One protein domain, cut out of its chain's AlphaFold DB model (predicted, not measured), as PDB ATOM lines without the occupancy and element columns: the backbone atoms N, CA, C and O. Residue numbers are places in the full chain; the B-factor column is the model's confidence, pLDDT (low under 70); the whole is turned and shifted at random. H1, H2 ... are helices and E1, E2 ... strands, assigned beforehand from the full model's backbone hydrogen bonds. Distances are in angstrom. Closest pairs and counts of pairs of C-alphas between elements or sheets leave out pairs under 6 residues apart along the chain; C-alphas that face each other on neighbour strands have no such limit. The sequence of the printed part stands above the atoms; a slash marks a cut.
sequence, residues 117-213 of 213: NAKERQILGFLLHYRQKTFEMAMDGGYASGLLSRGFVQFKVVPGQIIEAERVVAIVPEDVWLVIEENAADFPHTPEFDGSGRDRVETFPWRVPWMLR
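This is residues 117 to 213 of the 213 residues of an uncharacterized protein of Bosea sp. CF476 (UniProt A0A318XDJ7). With little regular structure, this domain is mostly loops about helix H1, which H2 and H3 touch crosswise at different stretches, and a small antiparallel ribbon, E1 and E2. The printed part has 97 residues, 38 in named elements, ordered H1 E1 H2 E2 H3, a mixed class. It is compact, with radius of gyration of the C-alphas 13.8 A and spans of 39 by 36 by 21 A.

Start at H1, residues 118 to 130; its residues 119 to 123 touch H2, residues 142 to 149, about perpendicular at 88 degrees, closest C-alphas Glu 120 and Ala 144, 6.4 A. Its residues 124 to 128 only just touch H3, residues 174 to 182, with 3 pairs of C-alphas within 8 A, closest Leu 128 and Glu 181, 7.4 A. E1, residues 134 to 137, and E2, residues 168 to 171, are antiparallel; N 135 and O 170, 3.0 A apart, are within hydrogen-bond range. Each O i to N i+4 pair is within range in H1, 2 of 4 in H2, 4 of 5 in H3.

Find C-alpha 118 at (-40.831, 26.358, 5.317); H1 runs 18.4 A from there. H3 ends at C-alpha 182, (-57.165, 17.006, 5.851).

The printed part has no cut. The H2 to E2 link is long; residues 195 to 198 and 213 have pLDDT under 70.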
ATOM      1  N   ASN A 117     -44.296  29.095   3.173       95.88
ATOM      2  CA  ASN A 117     -42.872  29.062   3.474       95.88
ATOM      3  C   ASN A 117     -42.543  27.899   4.432       95.88
ATOM      4  O   ASN A 117     -43.396  27.445   5.197       95.88
ATOM      5  N   ALA A 118     -41.288  27.447   4.453       95.19
ATOM      6  CA  ALA A 118     -40.831  26.358   5.317       95.19
ATOM      7  C   ALA A 118     -41.129  26.626   6.805       95.19
ATOM      8  O   ALA A 118     -41.643  25.747   7.493       95.19
ATOM      9  N   LYS A 119     -40.895  27.860   7.283       94.56
ATOM     10  CA  LYS A 119     -41.216  28.258   8.666       94.56
ATOM     11  C   LYS A 119     -42.719  28.261   8.950       94.56
ATOM     12  O   LYS A 119     -43.133  27.808  10.010       94.56
ATOM     13  N   GLU A 120     -43.548  28.689   8.001       96.56
ATOM     14  CA  GLU A 120     -45.009  28.639   8.152       96.56
ATOM     15  C   GLU A 120     -45.506  27.188   8.235       96.56
ATOM     16  O   GLU A 120     -46.305  26.863   9.111       96.56
ATOM     17  N   ARG A 121     -44.982  26.293   7.382       96.62
ATOM     18  CA  ARG A 121     -45.284  24.853   7.442       96.62
ATOM     19  C   ARG A 121     -44.854  24.235   8.766       96.62
ATOM     20  O   ARG A 121     -45.620  23.471   9.341       96.62
ATOM     21  N   GLN A 122     -43.676  24.598   9.270       96.00
ATOM     22  CA  GLN A 122     -43.169  24.124  10.557       96.00
ATOM     23  C   GLN A 122     -44.048  24.590  11.726       96.00
ATOM     24  O   GLN A 122     -44.366  23.788  12.601       96.00
ATOM     25  N   ILE A 123     -44.489  25.854  11.725       96.69
ATOM     26  CA  ILE A 123     -45.421  26.389  12.730       96.69
ATOM     27  C   ILE A 123     -46.728  25.595  12.720       96.69
ATOM     28  O   ILE A 123     -47.166  25.117  13.764       96.69
ATOM     29  N   LEU A 124     -47.339  25.417  11.548       97.44
ATOM     30  CA  LEU A 124     -48.595  24.677  11.431       97.44
ATOM     31  C   LEU A 124     -48.426  23.190  11.782       97.44
ATOM     32  O   LEU A 124     -49.293  22.630  12.447       97.44
ATOM     33  N   GLY A 125     -47.298  22.576  11.415       97.50
ATOM     34  CA  GLY A 125     -46.952  21.199  11.778       97.50
ATOM     35  C   GLY A 125     -46.756  21.007  13.281       97.50
ATOM     36  O   GLY A 125     -47.261  20.039  13.842       97.50
ATOM     37  N   PHE A 126     -46.105  21.958  13.960       97.31
ATOM     38  CA  PHE A 126     -46.013  21.981  15.423       97.31
ATOM     39  C   PHE A 126     -47.404  22.039  16.062       97.31
ATOM     40  O   PHE A 126     -47.739  21.212  16.911       97.31
ATOM     41  N   LEU A 127     -48.242  22.983  15.628       97.44
ATOM     42  CA  LEU A 127     -49.592  23.142  16.168       97.44
ATOM     43  C   LEU A 127     -50.435  21.879  15.957       97.44
ATOM     44  O   LEU A 127     -51.107  21.431  16.888       97.44
ATOM     45  N   LEU A 128     -50.354  21.277  14.767       97.75
ATOM     46  CA  LEU A 128     -51.034  20.030  14.424       97.75
ATOM     47  C   LEU A 128     -50.560  18.857  15.293       97.75
ATOM     48  O   LEU A 128     -51.396  18.124  15.823       97.75
ATOM     49  N   HIS A 129     -49.245  18.708  15.482       97.31
ATOM     50  CA  HIS A 129     -48.653  17.648  16.302       97.31
ATOM     51  C   HIS A 129     -49.182  17.678  17.742       97.31
ATOM     52  O   HIS A 129     -49.633  16.657  18.261       97.31
ATOM     53  N   TYR A 130     -49.223  18.866  18.350       96.81
ATOM     54  CA  TYR A 130     -49.733  19.060  19.710       96.81
ATOM     55  C   TYR A 130     -51.258  19.220  19.796       96.81
ATOM     56  O   TYR A 130     -51.800  19.335  20.895       96.81
ATOM     57  N   ARG A 131     -51.968  19.221  18.658       97.38
ATOM     58  CA  ARG A 131     -53.416  19.481  18.552       97.38
ATOM     59  C   ARG A 131     -53.852  20.795  19.214       97.38
ATOM     60  O   ARG A 131     -54.937  20.889  19.791       97.38
ATOM     61  N   GLN A 132     -53.011  21.820  19.127       97.00
ATOM     62  CA  GLN A 132     -53.264  23.133  19.712       97.00
ATOM     63  C   GLN A 132     -53.655  24.128  18.622       97.00
ATOM     64  O   GLN A 132     -52.880  24.421  17.720       97.00
ATOM     65  N   LYS A 133     -54.861  24.692  18.722       97.38
ATOM     66  CA  LYS A 133     -55.339  25.747  17.806       97.38
ATOM     67  C   LYS A 133     -54.938  27.146  18.256       97.38
ATOM     68  O   LYS A 133     -55.029  28.090  17.479       97.38
ATOM     69  N   THR A 134     -54.569  27.287  19.525       96.94
ATOM     70  CA  THR A 134     -54.243  28.558  20.169       96.94
ATOM     71  C   THR A 134     -52.821  28.525  20.681       96.94
ATOM     72  O   THR A 134     -52.427  27.533  21.288       96.94
ATOM     73  N   PHE A 135     -52.090  29.613  20.488       96.19
ATOM     74  CA  PHE A 135     -50.713  29.742  20.946       96.19
ATOM     75  C   PHE A 135     -50.378  31.202  21.251       96.19
ATOM     76  O   PHE A 135     -51.075  32.117  20.811       96.19
ATOM     77  N   GLU A 136     -49.325  31.419  22.030       94.94
ATOM     78  CA  GLU A 136     -48.846  32.755  22.389       94.94
ATOM     79  C   GLU A 136     -47.728  33.192  21.451       94.94
ATOM     80  O   GLU A 136     -46.755  32.462  21.250       94.94
ATOM     81  N   MET A 137     -47.833  34.404  20.918       94.94
ATOM     82  CA  MET A 137     -46.817  35.008  20.066       94.94
ATOM     83  C   MET A 137     -46.635  36.489  20.394       94.94
ATOM     84  O   MET A 137     -47.462  37.098  21.070       94.94
ATOM     85  N   ALA A 138     -45.552  37.079  19.901       93.88
ATOM     86  CA  ALA A 138     -45.374  38.521  19.969       93.88
ATOM     87  C   ALA A 138     -46.362  39.242  19.032       93.88
ATOM     88  O   ALA A 138     -46.908  38.651  18.098       93.88
ATOM     89  N   MET A 139     -46.609  40.525  19.290       93.31
ATOM     90  CA  MET A 139     -47.576  41.351  18.560       93.31
ATOM     91  C   MET A 139     -47.207  41.539  17.082       93.31
ATOM     92  O   MET A 139     -48.088  41.722  16.247       93.31
ATOM     93  N   ASP A 140     -45.921  41.455  16.746       92.62
ATOM     94  CA  ASP A 140     -45.420  41.446  15.366       92.62
ATOM     95  C   ASP A 140     -45.688  40.112  14.634       92.62
ATOM     96  O   ASP A 140     -45.557  40.020  13.414       92.62
ATOM     97  N   GLY A 141     -46.079  39.070  15.374       92.50
ATOM     98  CA  GLY A 141     -46.276  37.706  14.896       92.50
ATOM     99  C   GLY A 141     -44.982  36.919  14.678       92.50
ATOM    100  O   GLY A 141     -45.061  35.726  14.392       92.50
ATOM    101  N   GLY A 142     -43.798  37.525  14.810       93.75
ATOM    102  CA  GLY A 142     -42.512  36.878  14.536       93.75
ATOM    103  C   GLY A 142     -42.474  36.153  13.181       93.75
ATOM    104  O   GLY A 142     -42.861  36.702  12.144       93.75
ATOM    105  N   TYR A 143     -42.073  34.876  13.183       95.25
ATOM    106  CA  TYR A 143     -42.097  34.045  11.968       95.25
ATOM    107  C   TYR A 143     -43.518  33.680  11.495       95.25
ATOM    108  O   TYR A 143     -43.688  33.245  10.358       95.25
ATOM    109  N   ALA A 144     -44.549  33.887  12.323       96.69
ATOM    110  CA  ALA A 144     -45.955  33.718  11.953       96.69
ATOM    111  C   ALA A 144     -46.581  34.981  11.324       96.69
ATOM    112  O   ALA A 144     -47.761  34.962  10.971       96.69
ATOM    113  N   SER A 145     -45.823  36.070  11.143       96.38
ATOM    114  CA  SER A 145     -46.303  37.326  10.535       96.38
ATOM    115  C   SER A 145     -46.940  37.126   9.149       96.38
ATOM    116  O   SER A 145     -47.954  37.751   8.823       96.38
ATOM    117  N   GLY A 146     -46.414  36.199   8.343       96.12
ATOM    118  CA  GLY A 146     -46.977  35.830   7.039       96.12
ATOM    119  C   GLY A 146     -48.363  35.176   7.129       96.12
ATOM    120  O   GLY A 146     -49.261  35.520   6.354       96.12
ATOM    121  N   LEU A 147     -48.570  34.306   8.120       97.12
ATOM    122  CA  LEU A 147     -49.861  33.671   8.404       97.12
ATOM    123  C   LEU A 147     -50.863  34.665   9.004       97.12
ATOM    124  O   LEU A 147     -52.046  34.635   8.658       97.12
ATOM    125  N   LEU A 148     -50.383  35.561   9.872       96.75
ATOM    126  CA  LEU A 148     -51.181  36.601  10.517       96.75
ATOM    127  C   LEU A 148     -51.686  37.639   9.507       96.75
ATOM    128  O   LEU A 148     -52.881  37.915   9.451       96.75
ATOM    129  N   SER A 149     -50.797  38.174   8.668       95.94
ATOM    130  CA  SER A 149     -51.135  39.179   7.645       95.94
ATOM    131  C   SER A 149     -52.168  38.679   6.629       95.94
ATOM    132  O   SER A 149     -52.971  39.460   6.123       95.94
ATOM    133  N   ARG A 150     -52.190  37.368   6.364       95.44
ATOM    134  CA  ARG A 150     -53.165  36.715   5.476       95.44
ATOM    135  C   ARG A 150     -54.454  36.293   6.186       95.44
ATOM    136  O   ARG A 150     -55.396  35.857   5.528       95.44
ATOM    137  N   GLY A 151     -54.510  36.406   7.514       95.88
ATOM    138  CA  GLY A 151     -55.661  36.018   8.328       95.88
ATOM    139  C   GLY A 151     -55.837  34.506   8.513       95.88
ATOM    140  O   GLY A 151     -56.904  34.077   8.958       95.88
ATOM    141  N   PHE A 152     -54.814  33.703   8.185       96.88
ATOM    142  CA  PHE A 152     -54.779  32.260   8.472       96.88
ATOM    143  C   PHE A 152     -54.483  31.965   9.942       96.88
ATOM    144  O   PHE A 152     -54.820  30.899  10.445       96.88
ATOM    145  N   VAL A 153     -53.892  32.937  10.629       97.31
ATOM    146  CA  VAL A 153     -53.819  33.039  12.082       97.31
ATOM    147  C   VAL A 153     -54.416  34.393  12.454       97.31
ATOM    148  O   VAL A 153     -54.244  35.369  11.728       97.31
ATOM    149  N   GLN A 154     -55.157  34.460  13.555       96.94
ATOM    150  CA  GLN A 154     -55.823  35.681  14.007       96.94
ATOM    151  C   GLN A 154     -55.550  35.904  15.487       96.94
ATOM    152  O   GLN A 154     -55.436  34.948  16.250       96.94
ATOM    153  N   PHE A 155     -55.481  37.159  15.918       96.44
ATOM    154  CA  PHE A 155     -55.435  37.449  17.346       96.44
ATOM    155  C   PHE A 155     -56.754  37.067  18.013       96.44
ATOM    156  O   PHE A 155     -57.838  37.405  17.537       96.44
ATOM    157  N   LYS A 156     -56.657  36.384  19.151       95.69
ATOM    158  CA  LYS A 156     -57.789  36.057  20.013       95.69
ATOM    159  C   LYS A 156     -57.778  37.006  21.204       95.69
ATOM    160  O   LYS A 156     -57.212  36.697  22.245       95.69
ATOM    161  N   VAL A 157     -58.413  38.162  21.031       92.44
ATOM    162  CA  VAL A 157     -58.533  39.180  22.082       92.44
ATOM    163  C   VAL A 157     -59.911  39.082  22.731       92.44
ATOM    164  O   VAL A 157     -60.930  39.079  22.038       92.44
ATOM    165  N   VAL A 158     -59.951  39.003  24.062       90.88
ATOM    166  CA  VAL A 158     -61.194  39.057  24.845       90.88
ATOM    167  C   VAL A 158     -61.418  40.492  25.348       90.88
ATOM    168  O   VAL A 158     -60.459  41.131  25.783       90.88
ATOM    169  N   PRO A 159     -62.654  41.033  25.319       92.00
ATOM    170  CA  PRO A 159     -62.935  42.350  25.891       92.00
ATOM    171  C   PRO A 159     -62.481  42.443  27.356       92.00
ATOM    172  O   PRO A 159     -62.845  41.598  28.171       92.00
ATOM    173  N   GLY A 160     -61.688  43.468  27.682       91.81
ATOM    174  CA  GLY A 160     -61.117  43.672  29.021       91.81
ATOM    175  C   GLY A 160     -59.758  43.003  29.262       91.81
ATOM    176  O   GLY A 160     -59.189  43.174  30.336       91.81
ATOM    177  N   GLN A 161     -59.212  42.273  28.285       90.69
ATOM    178  CA  GLN A 161     -57.873  41.694  28.381       90.69
ATOM    179  C   GLN A 161     -56.787  42.757  28.150       90.69
ATOM    180  O   GLN A 161     -56.839  43.507  27.174       90.69
ATOM    181  N   ILE A 162     -55.779  42.788  29.025       91.94
ATOM    182  CA  ILE A 162     -54.561  43.581  28.815       91.94
ATOM    183  C   ILE A 162     -53.703  42.857  27.774       91.94
ATOM    184  O   ILE A 162     -53.400  41.675  27.930       91.94
ATOM    185  N   ILE A 163     -53.338  43.562  26.704       92.19
ATOM    186  CA  ILE A 163     -52.484  43.027  25.641       92.19
ATOM    187  C   ILE A 163     -51.034  43.341  25.998       92.19
ATOM    188  O   ILE A 163     -50.616  44.497  25.959       92.19
ATOM    189  N   GLU A 164     -50.268  42.308  26.332       93.31
ATOM    190  CA  GLU A 164     -48.819  42.408  26.468       93.31
ATOM    191  C   GLU A 164     -48.169  42.168  25.103       93.31
ATOM    192  O   GLU A 164     -48.456  41.176  24.433       93.31
ATOM    193  N   ALA A 165     -47.285  43.074  24.680       90.94
ATOM    194  CA  ALA A 165     -46.708  43.063  23.335       90.94
ATOM    195  C   ALA A 165     -45.951  41.773  22.987       90.94
ATOM    196  O   ALA A 165     -45.869  41.402  21.820       90.94
ATOM    197  N   GLU A 166     -45.421  41.071  23.984       90.81
ATOM    198  CA  GLU A 166     -44.678  39.827  23.778       90.81
ATOM    199  C   GLU A 166     -45.530  38.563  23.937       90.81
ATOM    200  O   GLU A 166     -45.074  37.470  23.597       90.81
ATOM    201  N   ARG A 167     -46.753  38.701  24.461       90.69
ATOM    202  CA  ARG A 167     -47.638  37.592  24.835       90.69
ATOM    203  C   ARG A 167     -49.063  37.863  24.379       90.69
ATOM    204  O   ARG A 167     -49.991  38.021  25.171       90.69
ATOM    205  N   VAL A 168     -49.239  37.901  23.066       94.81
ATOM    206  CA  VAL A 168     -50.551  37.996  22.436       94.81
ATOM    207  C   VAL A 168     -51.026  36.599  22.055       94.81
ATOM    208  O   VAL A 168     -50.326  35.841  21.381       94.81
ATOM    209  N   VAL A 169     -52.239  36.249  22.478       95.50
ATOM    210  CA  VAL A 169     -52.847  34.964  22.123       95.50
ATOM    211  C   VAL A 169     -53.331  35.022  20.680       95.50
ATOM    212  O   VAL A 169     -54.133  35.880  20.305       95.50
ATOM    213  N   ALA A 170     -52.872  34.075  19.879       97.19
ATOM    214  CA  ALA A 170     -53.298  33.859  18.512       97.19
ATOM    215  C   ALA A 170     -54.089  32.551  18.390       97.19
ATOM    216  O   ALA A 170     -53.945  31.634  19.200       97.19
ATOM    217  N   ILE A 171     -54.953  32.473  17.382       97.88
ATOM    218  CA  ILE A 171     -55.769  31.305  17.064       97.88
ATOM    219  C   ILE A 171     -55.723  31.011  15.566       97.88
ATOM    220  O   ILE A 171     -55.821  31.916  14.736       97.88
ATOM    221  N   VAL A 172     -55.621  29.730  15.221       97.94
ATOM    222  CA  VAL A 172     -55.875  29.232  13.868       97.94
ATOM    223  C   VAL A 172     -57.394  29.101  13.694       97.94
ATOM    224  O   VAL A 172     -58.020  28.344  14.444       97.94
ATOM    225  N   PRO A 173     -58.027  29.823  12.750       97.00
ATOM    226  CA  PRO A 173     -59.457  29.698  12.497       97.00
ATOM    227  C   PRO A 173     -59.843  28.256  12.158       97.00
ATOM    228  O   PRO A 173     -59.115  27.564  11.449       97.00
ATOM    229  N   GLU A 174     -61.026  27.825  12.602       96.44
ATOM    230  CA  GLU A 174     -61.506  26.442  12.428       96.44
ATOM    231  C   GLU A 174     -61.469  25.974  10.967       96.44
ATOM    232  O   GLU A 174     -61.134  24.835  10.662       96.44
ATOM    233  N   ASP A 175     -61.774  26.884  10.045       95.88
ATOM    234  CA  ASP A 175     -61.765  26.611   8.613       95.88
ATOM    235  C   ASP A 175     -60.376  26.268   8.082       95.88
ATOM    236  O   ASP A 175     -60.238  25.379   7.248       95.88
ATOM    237  N   VAL A 176     -59.353  26.961   8.574       97.00
ATOM    238  CA  VAL A 176     -57.955  26.709   8.216       97.00
ATOM    239  C   VAL A 176     -57.493  25.413   8.869       97.00
ATOM    240  O   VAL A 176     -56.891  24.575   8.206       97.00
ATOM    241  N   TRP A 177     -57.853  25.212  10.139       97.88
ATOM    242  CA  TRP A 177     -57.507  24.011  10.891       97.88
ATOM    243  C   TRP A 177     -57.985  22.726  10.215       97.88
ATOM    244  O   TRP A 177     -57.210  21.790  10.067       97.88
ATOM    245  N   LEU A 178     -59.230  22.702   9.736       97.25
ATOM    246  CA  LEU A 178     -59.773  21.537   9.037       97.25
ATOM    247  C   LEU A 178     -58.988  21.203   7.767       97.25
ATOM    248  O   LEU A 178     -58.768  20.034   7.473       97.25
ATOM    249  N   VAL A 179     -58.525  22.212   7.025       97.62
ATOM    250  CA  VAL A 179     -57.675  21.973   5.850       97.62
ATOM    251  C   VAL A 179     -56.308  21.427   6.263       97.62
ATOM    252  O   VAL A 179     -55.771  20.571   5.566       97.62
ATOM    253  N   ILE A 180     -55.748  21.894   7.382       97.44
ATOM    254  CA  ILE A 180     -54.489  21.366   7.924       97.44
ATOM    255  C   ILE A 180     -54.655  19.892   8.322       97.44
ATOM    256  O   ILE A 180     -53.817  19.076   7.956       97.44
ATOM    257  N   GLU A 181     -55.748  19.531   9.005       97.75
ATOM    258  CA  GLU A 181     -56.050  18.138   9.367       97.75
ATOM    259  C   GLU A 181     -56.240  17.243   8.135       97.75
ATOM    260  O   GLU A 181     -55.707  16.135   8.089       97.75
ATOM    261  N   GLU A 182     -56.958  17.725   7.116       97.44
ATOM    262  CA  GLU A 182     -57.165  17.006   5.851       97.44
ATOM    263  C   GLU A 182     -55.856  16.768   5.078       97.44
ATOM    264  O   GLU A 182     -55.752  15.786   4.347       97.44
ATOM    265  N   ASN A 183     -54.862  17.649   5.236       96.88
ATOM    266  CA  ASN A 183     -53.579  17.604   4.526       96.88
ATOM    267  C   ASN A 183     -52.406  17.414   5.499       96.88
ATOM    268  O   ASN A 183     -51.325  17.956   5.289       96.88
ATOM    269  N   ALA A 184     -52.603  16.641   6.573       96.44
ATOM    270  CA  ALA A 184     -51.618  16.472   7.646       96.44
ATOM    271  C   ALA A 184     -50.214  16.055   7.159       96.44
ATOM    272  O   ALA A 184     -49.213  16.417   7.774       96.44
ATOM    273  N   ALA A 185     -50.133  15.327   6.039       96.00
ATOM    274  CA  ALA A 185     -48.874  14.904   5.428       96.00
ATOM    275  C   ALA A 185     -47.988  16.077   4.957       96.00
ATOM    276  O   ALA A 185     -46.766  15.945   4.951       96.00
ATOM    277  N   ASP A 186     -48.581  17.228   4.621       95.31
ATOM    278  CA  ASP A 186     -47.863  18.414   4.131       95.31
ATOM    279  C   ASP A 186     -47.232  19.249   5.261       95.31
ATOM    280  O   ASP A 186     -46.488  20.203   5.002       95.31
ATOM    281  N   PHE A 187     -47.511  18.896   6.520       96.06
ATOM    282  CA  PHE A 187     -47.101  19.641   7.712       96.06
ATOM    283  C   PHE A 187     -46.250  18.779   8.658       96.06
ATOM    284  O   PHE A 187     -46.675  18.483   9.779       96.06
ATOM    285  N   PRO A 188     -45.040  18.359   8.243       93.06
ATOM    286  CA  PRO A 188     -44.179  17.552   9.092       93.06
ATOM    287  C   PRO A 188     -43.726  18.345  10.322       93.06
ATOM    288  O   PRO A 188     -43.296  19.497  10.232       93.06
ATOM    289  N   HIS A 189     -43.770  17.696  11.481       93.56
ATOM    290  CA  HIS A 189     -43.213  18.240  12.709       93.56
ATOM    291  C   HIS A 189     -41.723  17.897  12.794       93.56
ATOM    292  O   HIS A 189     -41.353  16.735  12.961       93.56
ATOM    293  N   THR A 190     -40.875  18.917  12.643       91.38
ATOM    294  CA  THR A 190     -39.418  18.802  12.792       91.38
ATOM    295  C   THR A 190     -38.998  19.677  13.975       91.38
ATOM    296  O   THR A 190     -38.897  20.897  13.797       91.38
ATOM    297  N   PRO A 191     -38.839  19.095  15.179       88.19
ATOM    298  CA  PRO A 191     -38.584  19.866  16.387       88.19
ATOM    299  C   PRO A 191     -37.198  20.519  16.339       88.19
ATOM    300  O   PRO A 191     -36.195  19.867  16.040       88.19
ATOM    301  N   GLU A 192     -37.146  21.817  16.636       88.38
ATOM    302  CA  GLU A 192     -35.905  22.578  16.809       88.38
ATOM    303  C   GLU A 192     -35.637  22.730  18.305       88.38
ATOM    304  O   GLU A 192     -36.446  23.295  19.034       88.38
ATOM    305  N   PHE A 193     -34.504  22.224  18.785       87.00
ATOM    306  CA  PHE A 193     -34.137  22.311  20.197       87.00
ATOM    307  C   PHE A 193     -33.152  23.451  20.415       87.00
ATOM    308  O   PHE A 193     -32.183  23.578  19.663       87.00
ATOM    309  N   ASP A 194     -33.372  24.245  21.462       80.31
ATOM    310  CA  ASP A 194     -32.361  25.204  21.895       80.31
ATOM    311  C   ASP A 194     -31.162  24.428  22.473       80.31
ATOM    312  O   ASP A 194     -31.314  23.518  23.293       80.31
ATOM    313  N   GLY A 195     -29.955  24.756  22.006       66.62
ATOM    314  CA  GLY A 195     -28.695  24.164  22.467       66.62
ATOM    315  C   GLY A 195     -28.236  24.689  23.831       66.62
ATOM    316  O   GLY A 195     -27.190  24.272  24.333       66.62
ATOM    317  N   SER A 196     -28.997  25.603  24.431       64.44
ATOM    318  CA  SER A 196     -28.738  26.245  25.716       64.44
ATOM    319  C   SER A 196     -28.995  25.310  26.923       64.44
ATOM    320  O   SER A 196     -29.918  25.524  27.708       64.44
ATOM    321  N   GLY A 197     -28.151  24.288  27.131       62.66
ATOM    322  CA  GLY A 197     -28.001  23.616  28.438       62.66
ATOM    323  C   GLY A 197     -28.250  22.100  28.499       62.66
ATOM    324  O   GLY A 197     -28.302  21.410  27.482       62.66
ATOM    325  N   ARG A 198     -28.331  21.564  29.737       61.72
ATOM    326  CA  ARG A 198     -28.553  20.127  30.037       61.72
ATOM    327  C   ARG A 198     -29.978  19.655  29.712       61.72
ATOM    328  O   ARG A 198     -30.138  18.483  29.384       61.72
ATOM    329  N   ASP A 199     -30.955  20.559  29.740       73.25
ATOM    330  CA  ASP A 199     -32.351  20.288  29.396       73.25
ATOM    331  C   ASP A 199     -32.664  20.903  28.029       73.25
ATOM    332  O   ASP A 199     -32.820  22.115  27.893       73.25
ATOM    333  N   ARG A 200     -32.721  20.062  26.992       76.56
ATOM    334  CA  ARG A 200     -33.095  20.491  25.639       76.56
ATOM    335  C   ARG A 200     -34.597  20.746  25.597       76.56
ATOM    336  O   ARG A 200     -35.381  19.800  25.572       76.56
ATOM    337  N   VAL A 201     -34.990  22.014  25.578       84.31
ATOM    338  CA  VAL A 201     -36.387  22.419  25.394       84.31
ATOM    339  C   VAL A 201     -36.621  22.704  23.914       84.31
ATOM    340  O   VAL A 201     -35.796  23.339  23.252       84.31
ATOM    341  N   GLU A 202     -37.731  22.199  23.380       87.50
ATOM    342  CA  GLU A 202     -38.138  22.527  22.020       87.50
ATOM    343  C   GLU A 202     -38.488  24.015  21.928       87.50
ATOM    344  O   GLU A 202     -39.238  24.566  22.737       87.50
ATOM    345  N   THR A 203     -37.923  24.674  20.927       89.44
ATOM    346  CA  THR A 203     -38.143  26.085  20.664       89.44
ATOM    347  C   THR A 203     -39.438  26.253  19.886       89.44
ATOM    348  O   THR A 203     -39.640  25.635  18.843       89.44
ATOM    349  N   PHE A 204     -40.308  27.146  20.357       92.25
ATOM    350  CA  PHE A 204     -41.521  27.493  19.623       92.25
ATOM    351  C   PHE A 204     -41.170  28.087  18.246       92.25
ATOM    352  O   PHE A 204     -40.536  29.146  18.194       92.25
ATOM    353  N   PRO A 205     -41.621  27.487  17.129       93.06
ATOM    354  CA  PRO A 205     -41.127  27.821  15.787       93.06
ATOM    355  C   PRO A 205     -41.520  29.224  15.298       93.06
ATOM    356  O   PRO A 205     -40.960  29.726  14.327       93.06
ATOM    357  N   TRP A 206     -42.479  29.879  15.959       93.81
ATOM    358  CA  TRP A 206     -42.893  31.254  15.661       93.81
ATOM    359  C   TRP A 206     -42.095  32.321  16.422       93.81
ATOM    360  O   TRP A 206     -42.198  33.503  16.084       93.81
ATOM    361  N   ARG A 207     -41.312  31.949  17.446       89.62
ATOM    362  CA  ARG A 207     -40.518  32.910  18.222       89.62
ATOM    363  C   ARG A 207     -39.276  33.333  17.444       89.62
ATOM    364  O   ARG A 207     -38.519  32.503  16.955       89.62
ATOM    365  N   VAL A 208     -39.053  34.643  17.381       88.12
ATOM    366  CA  VAL A 208     -37.819  35.227  16.848       88.12
ATOM    367  C   VAL A 208     -36.856  35.446  18.018       88.12
ATOM    368  O   VAL A 208     -37.258  36.078  19.001       88.12
ATOM    369  N   PRO A 209     -35.615  34.929  17.954       83.00
ATOM    370  CA  PRO A 209     -34.586  35.231  18.940       83.00
ATOM    371  C   PRO A 209     -34.402  36.742  19.095       83.00
ATOM    372  O   PRO A 209     -34.355  37.464  18.103       83.00
ATOM    373  N   TRP A 210     -34.250  37.224  20.329       78.81
ATOM    374  CA  TRP A 210     -34.129  38.659  20.614       78.81
ATOM    375  C   TRP A 210     -32.947  39.333  19.894       78.81
ATOM    376  O   TRP A 210     -33.015  40.519  19.611       78.81
ATOM    377  N   MET A 211     -31.894  38.581  19.556       80.69
ATOM    378  CA  MET A 211     -30.732  39.082  18.804       80.69
ATOM    379  C   MET A 211     -31.037  39.391  17.327       80.69
ATOM    380  O   MET A 211     -30.216  40.005  16.656       80.69
ATOM    381  N   LEU A 212     -32.173  38.910  16.807       79.31
ATOM    382  CA  LEU A 212     -32.621  39.102  15.423       79.31
ATOM    383  C   LEU A 212     -33.806  40.078  15.312       79.31
ATOM    384  O   LEU A 212     -34.336  40.241  14.213       79.31
ATOM    385  N   ARG A 213     -34.250  40.664  16.432       66.75
ATOM    386  CA  ARG A 213     -35.313  41.677  16.461       66.75
ATOM    387  C   ARG A 213     -34.771  43.080  16.227       66.75
ATOM    388  O   ARG A 213     -33.646  43.362  16.695       66.75
TER     389      ARG A 213